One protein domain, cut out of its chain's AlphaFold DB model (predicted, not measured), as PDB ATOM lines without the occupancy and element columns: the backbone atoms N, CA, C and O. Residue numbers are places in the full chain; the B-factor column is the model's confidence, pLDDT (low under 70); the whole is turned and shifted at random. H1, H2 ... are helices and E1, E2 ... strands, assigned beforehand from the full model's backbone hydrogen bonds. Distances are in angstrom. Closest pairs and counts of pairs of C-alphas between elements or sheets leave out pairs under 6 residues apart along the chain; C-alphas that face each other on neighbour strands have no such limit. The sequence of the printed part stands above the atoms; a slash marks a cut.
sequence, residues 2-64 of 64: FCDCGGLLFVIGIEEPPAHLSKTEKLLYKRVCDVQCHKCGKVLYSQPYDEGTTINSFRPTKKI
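What this domain is: This is residues 2 to 64 of the 64 residues of an uncharacterized protein of Bacillus sp. AFS040349 (UniProt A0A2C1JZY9). With little regular structure, this is a small, strongly twisted sheet of three strands, E1, E2 and E3, with a short helix, H1, beyond one end of it and a long tail, residues 49 to 64, after E3. The printed part has 63 residues, 24 of them in E1, H1, E2 and E3, in that order; the class is mixed. The sheet's order is E1 - E2 - E3, all antiparallel. The whole is loose, with a radius of gyration of the C-alphas of 13.4 A, and spans 40 by 30 by 18 A.

How they stand to each other: Look first at edge strand E1, residues 9 to 14, antiparallel to inner strand E2, residues 32 to 37; N 10 and O 36, 2.9 A apart, are within hydrogen-bond range. E2 forms a hairpin with edge strand E3, residues 43 to 48; find N 47 and O 33 within range at 2.7 A. Helix H1, residues 23 to 28, is not on the sheet; its O i to N i+4 pairs are within range.

Where its parts are: From C-alpha 9 at (231.607, 305.348, 267.067), E1 runs 13.7 A to C-alpha 14. H1 measures 9.0 A, E2 16.4 A, and E3 13.8 A, ending at C-alpha 48, (239.686, 309.174, 275.685).

The domain as a whole: The farthest C-alphas, Cys 5 and Ser 22, are 40.6 A apart. The printed part has no cut, and no link is long. Residues 49 to 64 have pLDDT under 70.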
ATOM      1  N   PHE A   2     236.846 303.904 265.204       86.38
ATOM      2  CA  PHE A   2     236.013 302.849 264.595       86.38
ATOM      3  C   PHE A   2     235.728 301.730 265.605       86.38
ATOM      4  O   PHE A   2     236.567 301.429 266.449       86.38
ATOM      5  N   CYS A   3     234.556 301.105 265.513       91.06
ATOM      6  CA  CYS A   3     234.209 299.902 266.265       91.06
ATOM      7  C   CYS A   3     234.771 298.653 265.570       91.06
ATOM      8  O   CYS A   3     234.864 298.621 264.344       91.06
ATOM      9  N   ASP A   4     235.001 297.578 266.327       92.25
ATOM     10  CA  ASP A   4     235.478 296.276 265.818       92.25
ATOM     11  C   ASP A   4     234.626 295.688 264.669       92.25
ATOM     12  O   ASP A   4     235.104 294.894 263.869       92.25
ATOM     13  N   CYS A   5     233.355 296.091 264.550       94.25
ATOM     14  CA  CYS A   5     232.447 295.675 263.474       94.25
ATOM     15  C   CYS A   5     232.571 296.513 262.177       94.25
ATOM     16  O   CYS A   5     231.756 296.369 261.250       94.25
ATOM     17  N   GLY A   6     233.525 297.449 262.140       93.56
ATOM     18  CA  GLY A   6     233.738 298.422 261.066       93.56
ATOM     19  C   GLY A   6     232.772 299.613 261.076       93.56
ATOM     20  O   GLY A   6     232.754 300.388 260.125       93.56
ATOM     21  N   GLY A   7     231.927 299.753 262.101       93.88
ATOM     22  CA  GLY A   7     231.016 300.894 262.247       93.88
ATOM     23  C   GLY A   7     231.677 302.113 262.895       93.88
ATOM     24  O   GLY A   7     232.635 301.975 263.652       93.88
ATOM     25  N   LEU A   8     231.132 303.305 262.647       93.56
ATOM     26  CA  LEU A   8     231.559 304.533 263.324       93.56
ATOM     27  C   LEU A   8     231.078 304.559 264.779       93.56
ATOM     28  O   LEU A   8     229.969 304.104 265.078       93.56
ATOM     29  N   LEU A   9     231.922 305.085 265.665       92.75
ATOM     30  CA  LEU A   9     231.607 305.348 267.067       92.75
ATOM     31  C   LEU A   9     231.215 306.820 267.227       92.75
ATOM     32  O   LEU A   9     231.961 307.704 266.808       92.75
ATOM     33  N   PHE A  10     230.067 307.074 267.847       93.25
ATOM     34  CA  PHE A  10     229.579 308.414 268.163       93.25
ATOM     35  C   PHE A  10     229.617 308.663 269.663       93.25
ATOM     36  O   PHE A  10     229.251 307.782 270.432       93.25
ATOM     37  N   VAL A  11     230.031 309.861 270.074       92.25
ATOM     38  CA  VAL A  11     229.989 310.281 271.479       92.25
ATOM     39  C   VAL A  11     228.536 310.387 271.932       92.25
ATOM     40  O   VAL A  11     227.740 311.082 271.306       92.25
ATOM     41  N   ILE A  12     228.208 309.697 273.022       95.00
ATOM     42  CA  ILE A  12     226.883 309.712 273.659       95.00
ATOM     43  C   ILE A  12     226.907 310.346 275.054       95.00
ATOM     44  O   ILE A  12     225.857 310.699 275.580       95.00
ATOM     45  N   GLY A  13     228.091 310.514 275.647       93.69
ATOM     46  CA  GLY A  13     228.265 311.146 276.950       93.69
ATOM     47  C   GLY A  13     229.700 311.618 277.147       93.69
ATOM     48  O   GLY A  13     230.632 311.019 276.615       93.69
ATOM     49  N   ILE A  14     229.880 312.704 277.893       91.56
ATOM     50  CA  ILE A  14     231.193 313.254 278.243       91.56
ATOM     51  C   ILE A  14     231.229 313.409 279.757       91.56
ATOM     52  O   ILE A  14     230.284 313.922 280.351       91.56
ATOM     53  N   GLU A  15     232.322 312.973 280.371       90.19
ATOM     54  CA  GLU A  15     232.553 313.168 281.794       90.19
ATOM     55  C   GLU A  15     232.678 314.663 282.126       90.19
ATOM     56  O   GLU A  15     233.484 315.394 281.537       90.19
ATOM     57  N   GLU A  16     231.911 315.117 283.116       91.25
ATOM     58  CA  GLU A  16     232.090 316.446 283.686       91.25
ATOM     59  C   GLU A  16     233.268 316.467 284.675       91.25
ATOM     60  O   GLU A  16     233.385 315.577 285.522       91.25
ATOM     61  N   PRO A  17     234.130 317.499 284.635       90.56
ATOM     62  CA  PRO A  17     235.164 317.671 285.645       90.56
ATOM     63  C   PRO A  17     234.573 317.749 287.064       90.56
ATOM     64  O   PRO A  17     233.579 318.456 287.265       90.56
ATOM     65  N   PRO A  18     235.209 317.133 288.077       93.00
ATOM     66  CA  PRO A  18     234.717 317.164 289.448       93.00
ATOM     67  C   PRO A  18     234.459 318.583 289.971       93.00
ATOM     68  O   PRO A  18     235.251 319.508 289.766       93.00
ATOM     69  N   ALA A  19     233.356 318.749 290.706       94.56
ATOM     70  CA  ALA A  19     232.895 320.060 291.165       94.56
ATOM     71  C   ALA A  19     233.928 320.804 292.030       94.56
ATOM     72  O   ALA A  19     234.034 322.026 291.910       94.56
ATOM     73  N   HIS A  20     234.701 320.061 292.829       94.31
ATOM     74  CA  HIS A  20     235.697 320.573 293.774       94.31
ATOM     75  C   HIS A  20     236.972 321.128 293.121       94.31
ATOM     76  O   HIS A  20     237.760 321.772 293.806       94.31
ATOM     77  N   LEU A  21     237.189 320.894 291.822       94.19
ATOM     78  CA  LEU A  21     238.348 321.432 291.114       94.19
ATOM     79  C   LEU A  21     238.206 322.942 290.885       94.19
ATOM     80  O   LEU A  21     237.127 323.446 290.540       94.19
ATOM     81  N   SER A  22     239.319 323.664 291.004       95.06
ATOM     82  CA  SER A  22     239.410 325.063 290.591       95.06
ATOM     83  C   SER A  22     239.186 325.216 289.083       95.06
ATOM     84  O   SER A  22     239.265 324.259 288.310       95.06
ATOM     85  N   LYS A  23     238.926 326.446 288.621       91.94
ATOM     86  CA  LYS A  23     238.732 326.724 287.186       91.94
ATOM     87  C   LYS A  23     239.929 326.267 286.346       91.94
ATOM     88  O   LYS A  23     239.731 325.659 285.301       91.94
ATOM     89  N   THR A  24     241.146 326.523 286.822       90.81
ATOM     90  CA  THR A  24     242.381 326.132 286.134       90.81
ATOM     91  C   THR A  24     242.526 324.614 286.074       90.81
ATOM     92  O   THR A  24     242.821 324.067 285.017       90.81
ATOM     93  N   GLU A  25     242.240 323.910 287.171       89.56
ATOM     94  CA  GLU A  25     242.279 322.443 287.193       89.56
ATOM     95  C   GLU A  25     241.222 321.824 286.269       89.56
ATOM     96  O   GLU A  25     241.506 320.845 285.587       89.56
ATOM     97  N   LYS A  26     240.029 322.425 286.164       88.88
ATOM     98  CA  LYS A  26     238.976 321.980 285.232       88.88
ATOM     99  C   LYS A  26     239.363 322.132 283.760       88.88
ATOM    100  O   LYS A  26     238.871 321.359 282.937       88.88
ATOM    101  N   LEU A  27     240.216 323.107 283.425       84.69
ATOM    102  CA  LEU A  27     240.753 323.286 282.069       84.69
ATOM    103  C   LEU A  27     241.789 322.211 281.714       84.69
ATOM    104  O   LEU A  27     241.868 321.809 280.561       84.69
ATOM    105  N   LEU A  28     242.550 321.736 282.703       86.31
ATOM    106  CA  LEU A  28     243.560 320.683 282.537       86.31
ATOM    107  C   LEU A  28     242.998 319.269 282.768       86.31
ATOM    108  O   LEU A  28     243.719 318.280 282.616       86.31
ATOM    109  N   TYR A  29     241.729 319.160 283.166       85.75
ATOM    110  CA  TYR A  29     241.098 317.888 283.492       85.75
ATOM    111  C   TYR A  29     240.930 317.021 282.243       85.75
ATOM    112  O   TYR A  29     240.208 317.371 281.308       85.75
ATOM    113  N   LYS A  30     241.572 315.852 282.266       85.06
ATOM    114  CA  LYS A  30     241.507 314.841 281.210       85.06
ATOM    115  C   LYS A  30     240.180 314.089 281.284       85.06
ATOM    116  O   LYS A  30     240.074 313.099 282.004       85.06
ATOM    117  N   ARG A  31     239.186 314.582 280.547       86.25
ATOM    118  CA  ARG A  31     237.848 313.983 280.460       86.25
ATOM    119  C   ARG A  31     237.885 312.694 279.655       86.25
ATOM    120  O   ARG A  31     238.634 312.574 278.680       86.25
ATOM    121  N   VAL A  32     237.014 311.770 280.025       89.69
ATOM    122  CA  VAL A  32     236.650 310.637 279.174       89.69
ATOM    123  C   VAL A  32     235.264 310.836 278.563       89.69
ATOM    124  O   VAL A  32     234.490 311.695 278.990       89.69
ATOM    125  N   CYS A  33     234.946 310.045 277.549       90.31
ATOM    126  CA  CYS A  33     233.639 310.000 276.924       90.31
ATOM    127  C   CYS A  33     233.134 308.573 276.774       90.31
ATOM    128  O   CYS A  33     233.896 307.616 276.652       90.31
ATOM    129  N   ASP A  34     231.821 308.448 276.743       93.06
ATOM    130  CA  ASP A  34     231.154 307.221 276.360       93.06
ATOM    131  C   ASP A  34     230.764 307.340 274.892       93.06
ATOM    132  O   ASP A  34     230.266 308.379 274.444       93.06
ATOM    133  N   VAL A  35     230.998 306.278 274.129       93.12
ATOM    134  CA  VAL A  35     230.714 306.234 272.694       93.12
ATOM    135  C   VAL A  35     229.850 305.028 272.347       93.12
ATOM    136  O   VAL A  35     229.980 303.961 272.944       93.12
ATOM    137  N   GLN A  36     228.990 305.170 271.344       95.75
ATOM    138  CA  GLN A  36     228.151 304.098 270.823       95.75
ATOM    139  C   GLN A  36     228.414 303.872 269.340       95.75
ATOM    140  O   GLN A  36     228.481 304.811 268.547       95.75
ATOM    141  N   CYS A  37     228.529 302.607 268.943       96.38
ATOM    142  CA  CYS A  37     228.632 302.252 267.540       96.38
ATOM    143  C   CYS A  37     227.285 302.417 266.840       96.38
ATOM    144  O   CYS A  37     226.315 301.745 267.189       96.38
ATOM    145  N   HIS A  38     227.252 303.214 265.775       96.25
ATOM    146  CA  HIS A  38     226.047 303.403 264.970       96.25
ATOM    147  C   HIS A  38     225.576 302.130 264.257       96.25
ATOM    148  O   HIS A  38     224.396 301.975 263.968       96.25
ATOM    149  N   LYS A  39     226.501 301.208 263.964       96.88
ATOM    150  CA  LYS A  39     226.214 300.002 263.180       96.88
ATOM    151  C   LYS A  39     225.699 298.841 264.031       96.88
ATOM    152  O   LYS A  39     224.769 298.164 263.619       96.88
ATOM    153  N   CYS A  40     226.330 298.568 265.175       97.00
ATOM    154  CA  CYS A  40     225.992 297.408 266.014       97.00
ATOM    155  C   CYS A  40     225.469 297.767 267.412       97.00
ATOM    156  O   CYS A  40     225.203 296.866 268.200       97.00
ATOM    157  N   GLY A  41     225.366 299.054 267.755       96.25
ATOM    158  CA  GLY A  41     224.844 299.516 269.045       96.25
ATOM    159  C   GLY A  41     225.773 299.313 270.249       96.25
ATOM    160  O   GLY A  41     225.420 299.740 271.347       96.25
ATOM    161  N   LYS A  42     226.956 298.700 270.070       96.38
ATOM    162  CA  LYS A  42     227.947 298.483 271.140       96.38
ATOM    163  C   LYS A  42     228.321 299.810 271.797       96.38
ATOM    164  O   LYS A  42     228.708 300.746 271.097       96.38
ATOM    165  N   VAL A  43     228.244 299.858 273.123       95.19
ATOM    166  CA  VAL A  43     228.663 301.008 273.930       95.19
ATOM    167  C   VAL A  43     230.055 300.739 274.497       95.19
ATOM    168  O   VAL A  43     230.317 299.658 275.027       95.19
ATOM    169  N   LEU A  44     230.953 301.712 274.358       91.56
ATOM    170  CA  LEU A  44     232.268 301.724 274.987       91.56
ATOM    171  C   LEU A  44     232.307 302.885 275.971       91.56
ATOM    172  O   LEU A  44     232.111 304.036 275.583       91.56
ATOM    173  N   TYR A  45     232.570 302.569 277.231       91.94
ATOM    174  CA  TYR A  45     232.606 303.556 278.299       91.94
ATOM    175  C   TYR A  45     234.015 304.101 278.504       91.94
ATOM    176  O   TYR A  45     234.998 303.396 278.254       91.94
ATOM    177  N   SER A  46     234.111 305.326 279.015       90.44
ATOM    178  CA  SER A  46     235.363 305.933 279.483       90.44
ATOM    179  C   SER A  46     236.498 305.925 278.448       90.44
ATOM    180  O   SER A  46     237.663 305.685 278.770       90.44
ATOM    181  N   GLN A  47     236.151 306.170 277.188       88.19
ATOM    182  CA  GLN A  47     237.099 306.355 276.099       88.19
ATOM    183  C   GLN A  47     237.782 307.727 276.198       88.19
ATOM    184  O   GLN A  47     237.192 308.678 276.703       88.19
ATOM    185  N   PRO A  48     239.029 307.873 275.730       83.25
ATOM    186  CA  PRO A  48     239.686 309.174 275.685       83.25
ATOM    187  C   PRO A  48     238.899 310.163 274.812       83.25
ATOM    188  O   PRO A  48     238.585 309.854 273.664       83.25
ATOM    189  N   TYR A  49     238.594 311.346 275.351       69.50
ATOM    190  CA  TYR A  49     237.814 312.366 274.642       69.50
ATOM    191  C   TYR A  49     238.609 313.084 273.533       69.50
ATOM    192  O   TYR A  49     238.024 313.490 272.535       69.50
ATOM    193  N   ASP A  50     239.938 313.167 273.664       61.47
ATOM    194  CA  ASP A  50     240.833 313.774 272.673       61.47
ATOM    195  C   ASP A  50     241.717 312.718 271.985       61.47
ATOM    196  O   ASP A  50     242.419 311.954 272.650       61.47
ATOM    197  N   GLU A  51     241.767 312.730 270.645       56.62
ATOM    198  CA  GLU A  51     242.765 311.987 269.842       56.62
ATOM    199  C   GLU A  51     244.170 312.659 269.870       56.62
ATOM    200  O   GLU A  51     245.083 312.274 269.141       56.62
ATOM    201  N   GLY A  52     244.385 313.663 270.726       45.25
ATOM    202  CA  GLY A  52     245.610 314.459 270.786       45.25
ATOM    203  C   GLY A  52     246.653 313.919 271.763       45.25
ATOM    204  O   GLY A  52     246.658 314.282 272.933       45.25
ATOM    205  N   THR A  53     247.602 313.142 271.237       43.03
ATOM    206  CA  THR A  53     248.894 312.762 271.845       43.03
ATOM    207  C   THR A  53     248.837 311.834 273.070       43.03
ATOM    208  O   THR A  53     248.462 312.214 274.170       43.03
ATOM    209  N   THR A  54     249.269 310.588 272.842       48.53
ATOM    210  CA  THR A  54     250.044 309.723 273.754       48.53
ATOM    211  C   THR A  54     249.901 309.973 275.266       48.53
ATOM    212  O   THR A  54     250.404 310.960 275.791       48.53
ATOM    213  N   ILE A  55     249.386 308.956 275.973       45.84
ATOM    214  CA  ILE A  55     249.255 308.821 277.442       45.84
ATOM    215  C   ILE A  55     247.913 309.334 277.991       45.84
ATOM    216  O   ILE A  55     247.840 310.313 278.737       45.84
ATOM    217  N   ASN A  56     246.838 308.595 277.711       44.94
ATOM    218  CA  ASN A  56     245.684 308.556 278.606       44.94
ATOM    219  C   ASN A  56     245.522 307.126 279.116       44.94
ATOM    220  O   ASN A  56     245.144 306.215 278.383       44.94
ATOM    221  N   SER A  57     245.901 306.942 280.378       48.12
ATOM    222  CA  SER A  57     245.771 305.701 281.122       48.12
ATOM    223  C   SER A  57     244.311 305.263 281.104       48.12
ATOM    224  O   SER A  57     243.457 305.943 281.671       48.12
ATOM    225  N   PHE A  58     244.033 304.132 280.456       50.22
ATOM    226  CA  PHE A  58     242.769 303.420 280.592       50.22
ATOM    227  C   PHE A  58     242.520 303.208 282.090       50.22
ATOM    228  O   PHE A  58     243.254 302.461 282.743       50.22
ATOM    229  N   ARG A  59     241.560 303.930 282.676       58.31
ATOM    230  CA  ARG A  59     241.194 303.709 284.075       58.31
ATOM    231  C   ARG A  59     240.234 302.524 284.105       58.31
ATOM    232  O   ARG A  59     239.202 302.595 283.440       58.31
ATOM    233  N   PRO A  60     240.535 301.444 284.845       50.66
ATOM    234  CA  PRO A  60     239.565 300.382 285.039       50.66
ATOM    235  C   PRO A  60     238.357 300.973 285.767       50.66
ATOM    236  O   PRO A  60     238.457 301.421 286.911       50.66
ATOM    237  N   THR A  61     237.219 301.017 285.085       49.06
ATOM    238  CA  THR A  61     235.946 301.364 285.705       49.06
ATOM    239  C   THR A  61     235.499 300.220 286.611       49.06
ATOM    240  O   THR A  61     235.768 299.042 286.353       49.06
ATOM    241  N   LYS A  62     234.860 300.572 287.733       44.59
ATOM    242  CA  LYS A  62     234.304 299.603 288.683       44.59
ATOM    243  C   LYS A  62     233.330 298.691 287.932       44.59
ATOM    244  O   LYS A  62     232.398 299.191 287.305       44.59
ATOM    245  N   LYS A  63     233.537 297.372 288.010       45.69
ATOM    246  CA  LYS A  63     232.516 296.406 287.590       45.69
ATOM    247  C   LYS A  63     231.288 296.616 288.477       45.69
ATOM    248  O   LYS A  63     231.433 296.625 289.701       45.69
ATOM    249  N   ILE A  64     230.152 296.862 287.829       44.50
ATOM    250  CA  ILE A  64     228.821 296.887 288.446       44.50
ATOM    251  C   ILE A  64     228.463 295.458 288.850       44.50
ATOM    252  O   ILE A  64     228.761 294.547 288.041       44.50
TER     253      ILE A  64